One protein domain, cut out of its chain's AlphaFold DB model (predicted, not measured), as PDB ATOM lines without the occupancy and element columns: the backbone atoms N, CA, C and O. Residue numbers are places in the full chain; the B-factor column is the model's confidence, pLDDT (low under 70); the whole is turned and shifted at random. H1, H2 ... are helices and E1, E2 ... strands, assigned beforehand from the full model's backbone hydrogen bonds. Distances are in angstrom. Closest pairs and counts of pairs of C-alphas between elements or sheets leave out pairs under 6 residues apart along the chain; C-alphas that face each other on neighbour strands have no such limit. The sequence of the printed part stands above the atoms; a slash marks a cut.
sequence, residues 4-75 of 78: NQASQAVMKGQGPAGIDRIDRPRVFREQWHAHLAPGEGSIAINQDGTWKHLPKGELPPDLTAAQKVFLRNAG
ATOM      1  N   ASN A   4     103.032 230.108 189.138       98.31
ATOM      2  CA  ASN A   4     104.141 230.180 188.194       98.31
ATOM      3  C   ASN A   4     105.394 229.445 188.705       98.31
ATOM      4  O   ASN A   4     106.035 228.727 187.946       98.31
ATOM      5  N   GLN A   5     105.737 229.580 189.993       98.50
ATOM      6  CA  GLN A   5     106.846 228.826 190.592       98.50
ATOM      7  C   GLN A   5     106.575 227.315 190.574       98.50
ATOM      8  O   GLN A   5     107.481 226.545 190.269       98.50
ATOM      9  N   ALA A   6     105.334 226.899 190.846       98.50
ATOM     10  CA  ALA A   6     104.927 225.498 190.781       98.50
ATOM     11  C   ALA A   6     105.030 224.936 189.357       98.50
ATOM     12  O   ALA A   6     105.586 223.859 189.164       98.50
ATOM     13  N   SER A   7     104.580 225.697 188.353       98.44
ATOM     14  CA  SER A   7     104.737 225.349 186.935       98.44
ATOM     15  C   SER A   7     106.203 225.131 186.563       98.44
ATOM     16  O   SER A   7     106.557 224.086 186.021       98.44
ATOM     17  N   GLN A   8     107.089 226.045 186.967       98.44
ATOM     18  CA  GLN A   8     108.526 225.888 186.738       98.44
ATOM     19  C   GLN A   8     109.125 224.676 187.466       98.44
ATOM     20  O   GLN A   8     110.027 224.035 186.930       98.44
ATOM     21  N   ALA A   9     108.646 224.344 188.667       98.38
ATOM     22  CA  ALA A   9     109.091 223.158 189.394       98.38
ATOM     23  C   ALA A   9     108.673 221.864 188.676       98.38
ATOM     24  O   ALA A   9     109.509 220.988 188.469       98.38
ATOM     25  N   VAL A  10     107.414 221.770 188.230       98.00
ATOM     26  CA  VAL A  10     106.913 220.630 187.444       98.00
ATOM     27  C   VAL A  10     107.723 220.465 186.155       98.00
ATOM     28  O   VAL A  10     108.237 219.380 185.903       98.00
ATOM     29  N   MET A  11     107.960 221.550 185.407       96.69
ATOM     30  CA  MET A  11     108.774 221.521 184.179       96.69
ATOM     31  C   MET A  11     110.212 221.031 184.403       96.69
ATOM     32  O   MET A  11     110.821 220.460 183.503       96.69
ATOM     33  N   LYS A  12     110.768 221.258 185.595       97.62
ATOM     34  CA  LYS A  12     112.112 220.805 185.981       97.62
ATOM     35  C   LYS A  12     112.130 219.383 186.556       97.62
ATOM     36  O   LYS A  12     113.173 218.954 187.041       97.62
ATOM     37  N   GLY A  13     110.998 218.675 186.561       96.62
ATOM     38  CA  GLY A  13     110.869 217.347 187.169       96.62
ATOM     39  C   GLY A  13     110.895 217.360 188.702       96.62
ATOM     40  O   GLY A  13     111.162 216.339 189.322       96.62
ATOM     41  N   GLN A  14     110.647 218.517 189.320       97.56
ATOM     42  CA  GLN A  14     110.643 218.712 190.778       97.56
ATOM     43  C   GLN A  14     109.221 218.735 191.362       97.56
ATOM     44  O   GLN A  14     109.042 218.924 192.565       97.56
ATOM     45  N   GLY A  15     108.205 218.587 190.510       96.75
ATOM     46  CA  GLY A  15     106.820 218.406 190.928       96.75
ATOM     47  C   GLY A  15     106.561 216.993 191.464       96.75
ATOM     48  O   GLY A  15     107.342 216.074 191.208       96.75
ATOM     49  N   PRO A  16     105.463 216.789 192.206       97.69
ATOM     50  CA  PRO A  16     105.062 215.455 192.625       97.69
ATOM     51  C   PRO A  16     104.668 214.613 191.406       97.69
ATOM     52  O   PRO A  16     104.115 215.127 190.429       97.69
ATOM     53  N   ALA A  17     104.891 213.302 191.493       96.25
ATOM     54  CA  ALA A  17     104.443 212.367 190.468       96.25
ATOM     55  C   ALA A  17     102.936 212.530 190.186       96.25
ATOM     56  O   ALA A  17     102.132 212.734 191.101       96.25
ATOM     57  N   GLY A  18     102.561 212.444 188.909       95.50
ATOM     58  CA  GLY A  18     101.176 212.579 188.452       95.50
ATOM     59  C   GLY A  18     100.672 214.016 188.291       95.50
ATOM     60  O   GLY A  18      99.511 214.185 187.950       95.50
ATOM     61  N   ILE A  19     101.500 215.046 188.506       97.62
ATOM     62  CA  ILE A  19     101.254 216.378 187.931       97.62
ATOM     63  C   ILE A  19     102.179 216.523 186.730       97.62
ATOM     64  O   ILE A  19     103.388 216.666 186.895       97.62
ATOM     65  N   ASP A  20     101.605 216.464 185.534       97.44
ATOM     66  CA  ASP A  20     102.354 216.514 184.277       97.44
ATOM     67  C   ASP A  20     102.733 217.952 183.904       97.44
ATOM     68  O   ASP A  20     103.859 218.240 183.499       97.44
ATOM     69  N   ARG A  21     101.794 218.887 184.088       97.31
ATOM     70  CA  ARG A  21     101.965 220.289 183.700       97.31
ATOM     71  C   ARG A  21     101.089 221.211 184.534       97.31
ATOM     72  O   ARG A  21     100.012 220.824 184.973       97.31
ATOM     73  N   ILE A  22     101.523 222.455 184.714       98.12
ATOM     74  CA  ILE A  22     100.684 223.529 185.255       98.12
ATOM     75  C   ILE A  22     100.673 224.670 184.252       98.12
ATOM     76  O   ILE A  22     101.722 225.257 183.970       98.12
ATOM     77  N   ASP A  23      99.484 224.997 183.761       97.25
ATOM     78  CA  ASP A  23      99.285 226.016 182.745       97.25
ATOM     79  C   ASP A  23      98.709 227.298 183.341       97.25
ATOM     80  O   ASP A  23      97.815 227.291 184.192       97.25
ATOM     81  N   ARG A  24      99.247 228.423 182.864       97.12
ATOM     82  CA  ARG A  24      98.706 229.756 183.130       97.12
ATOM     83  C   ARG A  24      97.423 229.976 182.324       97.12
ATOM     84  O   ARG A  24      97.333 229.461 181.207       97.12
ATOM     85  N   PRO A  25      96.489 230.804 182.814       95.94
ATOM     86  CA  PRO A  25      95.312 231.162 182.039       95.94
ATOM     87  C   PRO A  25      95.696 231.900 180.752       95.94
ATOM     88  O   PRO A  25      96.564 232.779 180.761       95.94
ATOM     89  N   ARG A  26      95.061 231.529 179.640       92.94
ATOM     90  CA  ARG A  26      95.283 232.111 178.306       92.94
ATOM     91  C   ARG A  26      94.094 232.933 177.818       92.94
ATOM     92  O   ARG A  26      94.269 233.766 176.933       92.94
ATOM     93  N   VAL A  27      92.911 232.725 178.392       92.75
ATOM     94  CA  VAL A  27      91.684 233.462 178.055       92.75
ATOM     95  C   VAL A  27      91.054 234.112 179.287       92.75
ATOM     96  O   VAL A  27      91.332 233.740 180.427       92.75
ATOM     97  N   PHE A  28      90.199 235.113 179.065       89.75
ATOM     98  CA  PHE A  28      89.499 235.817 180.141       89.75
ATOM     99  C   PHE A  28      88.692 234.835 181.007       89.75
ATOM    100  O   PHE A  28      87.939 234.022 180.475       89.75
ATOM    101  N   ARG A  29      88.843 234.942 182.337       90.56
ATOM    102  CA  ARG A  29      88.256 234.061 183.375       90.56
ATOM    103  C   ARG A  29      88.788 232.629 183.434       90.56
ATOM    104  O   ARG A  29      88.330 231.866 184.281       90.56
ATOM    105  N   GLU A  30      89.748 232.253 182.596       94.69
ATOM    106  CA  GLU A  30      90.460 231.001 182.820       94.69
ATOM    107  C   GLU A  30      91.289 231.097 184.108       94.69
ATOM    108  O   GLU A  30      91.781 232.165 184.479       94.69
ATOM    109  N   GLN A  31      91.425 229.968 184.793       96.94
ATOM    110  CA  GLN A  31      92.246 229.837 185.988       96.94
ATOM    111  C   GLN A  31      93.563 229.147 185.642       96.94
ATOM    112  O   GLN A  31      93.684 228.457 184.624       96.94
ATOM    113  N   TRP A  32      94.542 229.275 186.535       98.06
ATOM    114  CA  TRP A  32      95.632 228.307 186.554       98.06
ATOM    115  C   TRP A  32      95.057 226.903 186.726       98.06
ATOM    116  O   TRP A  32      94.107 226.711 187.487       98.06
ATOM    117  N   HIS A  33      95.616 225.929 186.018       97.81
ATOM    118  CA  HIS A  33      95.156 224.549 186.104       97.81
ATOM    119  C   HIS A  33      96.320 223.568 186.007       97.81
ATOM    120  O   HIS A  33      97.287 223.795 185.279       97.81
ATOM    121  N   ALA A  34      96.236 222.497 186.792       98.12
ATOM    122  CA  ALA A  34      97.253 221.459 186.879       98.12
ATOM    123  C   ALA A  34      96.764 220.193 186.173       98.12
ATOM    124  O   ALA A  34      95.787 219.593 186.612       98.12
ATOM    125  N   HIS A  35      97.435 219.808 185.091       97.75
ATOM    126  CA  HIS A  35      97.169 218.601 184.313       97.75
ATOM    127  C   HIS A  35      97.704 217.360 185.031       97.75
ATOM    128  O   HIS A  35      98.855 217.340 185.474       97.75
ATOM    129  N   LEU A  36      96.874 216.320 185.116       95.94
ATOM    130  CA  LEU A  36      97.193 215.065 185.806       95.94
ATOM    131  C   LEU A  36      97.678 213.946 184.873       95.94
ATOM    132  O   LEU A  36      97.986 212.846 185.325       95.94
ATOM    133  N   ALA A  37      97.730 214.212 183.571       92.44
ATOM    134  CA  ALA A  37      98.260 213.296 182.574       92.44
ATOM    135  C   ALA A  37      98.881 214.075 181.400       92.44
ATOM    136  O   ALA A  37      98.517 215.239 181.190       92.44
ATOM    137  N   PRO A  38      99.775 213.447 180.619       90.88
ATOM    138  CA  PRO A  38     100.316 214.043 179.405       90.88
ATOM    139  C   PRO A  38      99.242 214.339 178.354       90.88
ATOM    140  O   PRO A  38      98.204 213.677 178.294       90.88
ATOM    141  N   GLY A  39      99.544 215.282 177.463       88.88
ATOM    142  CA  GLY A  39      98.734 215.587 176.281       88.88
ATOM    143  C   GLY A  39      97.810 216.799 176.431       88.88
ATOM    144  O   GLY A  39      97.556 217.308 177.522       88.88
ATOM    145  N   GLU A  40      97.337 217.310 175.294       86.25
ATOM    146  CA  GLU A  40      96.357 218.397 175.271       86.25
ATOM    147  C   GLU A  40      94.985 217.906 175.735       86.25
ATOM    148  O   GLU A  40      94.552 216.810 175.387       86.25
ATOM    149  N   GLY A  41      94.292 218.726 176.528       88.44
ATOM    150  CA  GLY A  41      92.965 218.383 177.038       88.44
ATOM    151  C   GLY A  41      92.954 217.267 178.083       88.44
ATOM    152  O   GLY A  41      91.882 216.747 178.381       88.44
ATOM    153  N   SER A  42      94.104 216.894 178.653       93.81
ATOM    154  CA  SER A  42      94.128 215.952 179.770       93.81
ATOM    155  C   SER A  42      93.403 216.522 180.992       93.81
ATOM    156  O   SER A  42      93.337 217.743 181.179       93.81
ATOM    157  N   ILE A  43      92.853 215.628 181.820       95.88
ATOM    158  CA  ILE A  43      92.143 215.991 183.052       95.88
ATOM    159  C   ILE A  43      93.031 216.910 183.885       95.88
ATOM    160  O   ILE A  43      94.193 216.599 184.160       95.88
ATOM    161  N   ALA A  44      92.466 218.041 184.288       97.19
ATOM    162  CA  ALA A  44      93.172 219.047 185.051       97.19
ATOM    163  C   ALA A  44      92.324 219.553 186.212       97.19
ATOM    164  O   ALA A  44      91.095 219.515 186.169       97.19
ATOM    165  N   ILE A  45      92.984 220.058 187.246       97.69
ATOM    166  CA  ILE A  45      92.322 220.711 188.373       97.69
ATOM    167  C   ILE A  45      92.589 222.214 188.337       97.69
ATOM    168  O   ILE A  45      93.744 222.653 188.326       97.69
ATOM    169  N   ASN A  46      91.518 223.001 188.279       97.88
ATOM    170  CA  ASN A  46      91.568 224.457 188.353       97.88
ATOM    171  C   ASN A  46      92.025 224.904 189.746       97.88
ATOM    172  O   ASN A  46      91.911 224.164 190.724       97.88
ATOM    173  N   GLN A  47      92.532 226.133 189.838       97.88
ATOM    174  CA  GLN A  47      93.031 226.708 191.085       97.88
ATOM    175  C   GLN A  47      91.979 226.745 192.207       97.88
ATOM    176  O   GLN A  47      92.329 226.620 193.376       97.88
ATOM    177  N   ASP A  48      90.695 226.866 191.886       97.62
ATOM    178  CA  ASP A  48      89.592 226.800 192.851       97.62
ATOM    179  C   ASP A  48      89.193 225.378 193.298       97.62
ATOM    180  O   ASP A  48      88.272 225.236 194.099       97.62
ATOM    181  N   GLY A  49      89.861 224.342 192.781       96.06
ATOM    182  CA  GLY A  49      89.595 222.935 193.088       96.06
ATOM    183  C   GLY A  49      88.560 222.262 192.186       96.06
ATOM    184  O   GLY A  49      88.314 221.064 192.329       96.06
ATOM    185  N   THR A  50      87.970 222.985 191.230       96.06
ATOM    186  CA  THR A  50      87.064 222.389 190.240       96.06
ATOM    187  C   THR A  50      87.821 221.618 189.160       96.06
ATOM    188  O   THR A  50      88.968 221.921 188.823       96.06
ATOM    189  N   TRP A  51      87.168 220.614 188.578       95.69
ATOM    190  CA  TRP A  51      87.753 219.783 187.531       95.69
ATOM    191  C   TRP A  51      87.545 220.381 186.138       95.69
ATOM    192  O   TRP A  51      86.451 220.815 185.778       95.69
ATOM    193  N   LYS A  52      88.602 220.355 185.332       94.06
ATOM    194  CA  LYS A  52      88.643 220.729 183.917       94.06
ATOM    195  C   LYS A  52      88.926 219.474 183.094       94.06
ATOM    196  O   LYS A  52      89.710 218.621 183.502       94.06
ATOM    197  N   HIS A  53      88.278 219.365 181.937       93.50
ATOM    198  CA  HIS A  53      88.385 218.209 181.037       93.50
ATOM    199  C   HIS A  53      88.001 216.852 181.661       93.50
ATOM    200  O   HIS A  53      88.311 215.816 181.084       93.50
ATOM    201  N   LEU A  54      87.294 216.840 182.798       92.44
ATOM    202  CA  LEU A  54      86.695 215.618 183.336       92.44
ATOM    203  C   LEU A  54      85.514 215.206 182.440       92.44
ATOM    204  O   LEU A  54      84.588 216.011 182.272       92.44
ATOM    205  N   PRO A  55      85.520 213.998 181.848       88.88
ATOM    206  CA  PRO A  55      84.412 213.545 181.025       88.88
ATOM    207  C   PRO A  55      83.105 213.465 181.818       88.88
ATOM    208  O   PRO A  55      83.072 213.183 183.018       88.88
ATOM    209  N   LYS A  56      81.987 213.721 181.137       90.00
ATOM    210  CA  LYS A  56      80.671 213.695 181.773       90.00
ATOM    211  C   LYS A  56      80.355 212.281 182.267       90.00
ATOM    212  O   LYS A  56      80.305 211.352 181.472       90.00
ATOM    213  N   GLY A  57      80.036 212.161 183.554       90.19
ATOM    214  CA  GLY A  57      79.673 210.888 184.182       90.19
ATOM    215  C   GLY A  57      80.856 210.118 184.768       90.19
ATOM    216  O   GLY A  57      80.636 209.072 185.369       90.19
ATOM    217  N   GLU A  58      82.078 210.639 184.647       91.19
ATOM    218  CA  GLU A  58      83.250 210.076 185.314       91.19
ATOM    219  C   GLU A  58      83.475 210.720 186.683       91.19
ATOM    220  O   GLU A  58      83.173 211.897 186.908       91.19
ATOM    221  N   LEU A  59      84.009 209.924 187.610       92.31
ATOM    222  CA  LEU A  59      84.478 210.425 188.893       92.31
ATOM    223  C   LEU A  59      85.878 211.020 188.726       92.31
ATOM    224  O   LEU A  59      86.687 210.485 187.965       92.31
ATOM    225  N   PRO A  60      86.185 212.113 189.437       91.06
ATOM    226  CA  PRO A  60      87.521 212.666 189.409       91.06
ATOM    227  C   PRO A  60      88.551 211.682 189.980       91.06
ATOM    228  O   PRO A  60      88.233 210.938 190.911       91.06
ATOM    229  N   PRO A  61      89.795 211.701 189.474       91.44
ATOM    230  CA  PRO A  61      90.865 210.905 190.052       91.44
ATOM    231  C   PRO A  61      91.208 211.396 191.463       91.44
ATOM    232  O   PRO A  61      91.189 212.596 191.754       91.44
ATOM    233  N   ASP A  62      91.592 210.462 192.330       94.19
ATOM    234  CA  ASP A  62      92.060 210.793 193.670       94.19
ATOM    235  C   ASP A  62      93.432 211.467 193.620       94.19
ATOM    236  O   ASP A  62      94.423 210.892 193.166       94.19
ATOM    237  N   LEU A  63      93.512 212.685 194.158       96.44
ATOM    238  CA  LEU A  63      94.796 213.344 194.363       96.44
ATOM    239  C   LEU A  63      95.535 212.721 195.550       96.44
ATOM    240  O   LEU A  63      95.000 212.622 196.663       96.44
ATOM    241  N   THR A  64      96.807 212.396 195.341       97.81
ATOM    242  CA  THR A  64      97.690 211.934 196.416       97.81
ATOM    243  C   THR A  64      97.932 213.048 197.437       97.81
ATOM    244  O   THR A  64      97.795 214.242 197.149       97.81
ATOM    245  N   ALA A  65      98.347 212.682 198.653       98.00
ATOM    246  CA  ALA A  65      98.684 213.663 199.684       98.00
ATOM    247  C   ALA A  65      99.784 214.641 199.222       98.00
ATOM    248  O   ALA A  65      99.671 215.844 199.455       98.00
ATOM    249  N   ALA A  66     100.801 214.147 198.506       98.06
ATOM    250  CA  ALA A  66     101.884 214.973 197.973       98.06
ATOM    251  C   ALA A  66     101.383 215.985 196.931       98.06
ATOM    252  O   ALA A  66     101.764 217.153 196.981       98.06
ATOM    253  N   GLN A  67     100.482 215.566 196.034       98.44
ATOM    254  CA  GLN A  67      99.849 216.458 195.059       98.44
ATOM    255  C   GLN A  67      99.021 217.543 195.752       98.44
ATOM    256  O   GLN A  67      99.187 218.723 195.447       98.44
ATOM    257  N   LYS A  68      98.189 217.167 196.734       98.38
ATOM    258  CA  LYS A  68      97.376 218.118 197.512       98.38
ATOM    259  C   LYS A  68      98.246 219.149 198.228       98.38
ATOM    260  O   LYS A  68      97.975 220.341 198.136       98.38
ATOM    261  N   VAL A  69      99.301 218.711 198.919       98.31
ATOM    262  CA  VAL A  69     100.231 219.612 199.622       98.31
ATOM    263  C   VAL A  69     100.937 220.546 198.641       98.31
ATOM    264  O   VAL A  69     100.980 221.752 198.873       98.31
ATOM    265  N   PHE A  70     101.455 220.012 197.534       98.44
ATOM    266  CA  PHE A  70     102.135 220.804 196.512       98.44
ATOM    267  C   PHE A  70     101.221 221.885 195.918       98.44
ATOM    268  O   PHE A  70     101.593 223.058 195.891       98.44
ATOM    269  N   LEU A  71     100.006 221.510 195.509       98.38
ATOM    270  CA  LEU A  71      99.039 222.423 194.902       98.38
ATOM    271  C   LEU A  71      98.513 223.462 195.905       98.38
ATOM    272  O   LEU A  71      98.466 224.645 195.573       98.38
ATOM    273  N   ARG A  72      98.209 223.075 197.152       98.50
ATOM    274  CA  ARG A  72      97.826 224.028 198.213       98.50
ATOM    275  C   ARG A  72      98.936 225.040 198.495       98.50
ATOM    276  O   ARG A  72      98.677 226.239 198.543       98.50
ATOM    277  N   ASN A  73     100.189 224.588 198.579       98.38
ATOM    278  CA  ASN A  73     101.346 225.477 198.749       98.38
ATOM    279  C   ASN A  73     101.546 226.438 197.566       98.38
ATOM    280  O   ASN A  73     102.148 227.505 197.743       98.38
ATOM    281  N   ALA A  74     101.075 226.047 196.377       98.31
ATOM    282  CA  ALA A  74     101.074 226.832 195.147       98.31
ATOM    283  C   ALA A  74      99.828 227.721 194.973       98.31
ATOM    284  O   ALA A  74      99.759 228.469 194.000       98.31
ATOM    285  N   GLY A  75      98.869 227.668 195.904       98.00
ATOM    286  CA  GLY A  75      97.683 228.525 195.918       98.00
ATOM    287  C   GLY A  75      96.409 227.906 195.342       98.00
ATOM    288  O   GLY A  75      95.494 228.664 195.026       98.00
TER     289      GLY A  75
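What this domain is: This is residues 4 to 75 of the 78 residues of an uncharacterized protein of Planctomycetes bacterium SCN 63-9 (UniProt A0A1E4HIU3). Little regular structure: a small three-stranded sheet in the middle of loops, helices H1 and H2 towards one end, and residues 47 to 64 looping through the other end back to H2. The 72 printed residues include H1, E1, E2, E3 and H2 in that order, a mixed class holding only 26 residues. The antiparallel sheet E1 E2 E3 is a meander, each strand neighbouring the one before. The whole is compact, radius of gyration of the C-alphas 11.5 A, spanning 32 by 29 by 22 A.

How they stand to each other: H1, residues 4 to 11, only grazes the sheet; its closest C-alphas to E1, residues 21 to 23, are Ser 7 and Ile 22, 4.7 A. E1 and E2, residues 33 to 35, form a hairpin, N 35 to O 21 2.8 A. E2 and E3, residues 44 to 46, form another, N 34 to O 45 2.9 A. H2, residues 65 to 73, only just on the sheet with 5 pairs of C-alphas within 10 A, grazes it. Every O i to N i+4 pair in H1 and H2 is within hydrogen-bond range.

Where its parts are: H1 begins at C-alpha 4 (104.141, 230.180, 188.194) and measures 10.6 A; H2, 12.1 A, ends at C-alpha 73 (101.346, 225.477, 198.749).

The domain as a whole: The C-alphas farthest apart, Lys 12 and Gly 57, are 34.0 A apart. The E3 to H2 link is long; the printed part has no cut, and no printed residue is under 70 in pLDDT.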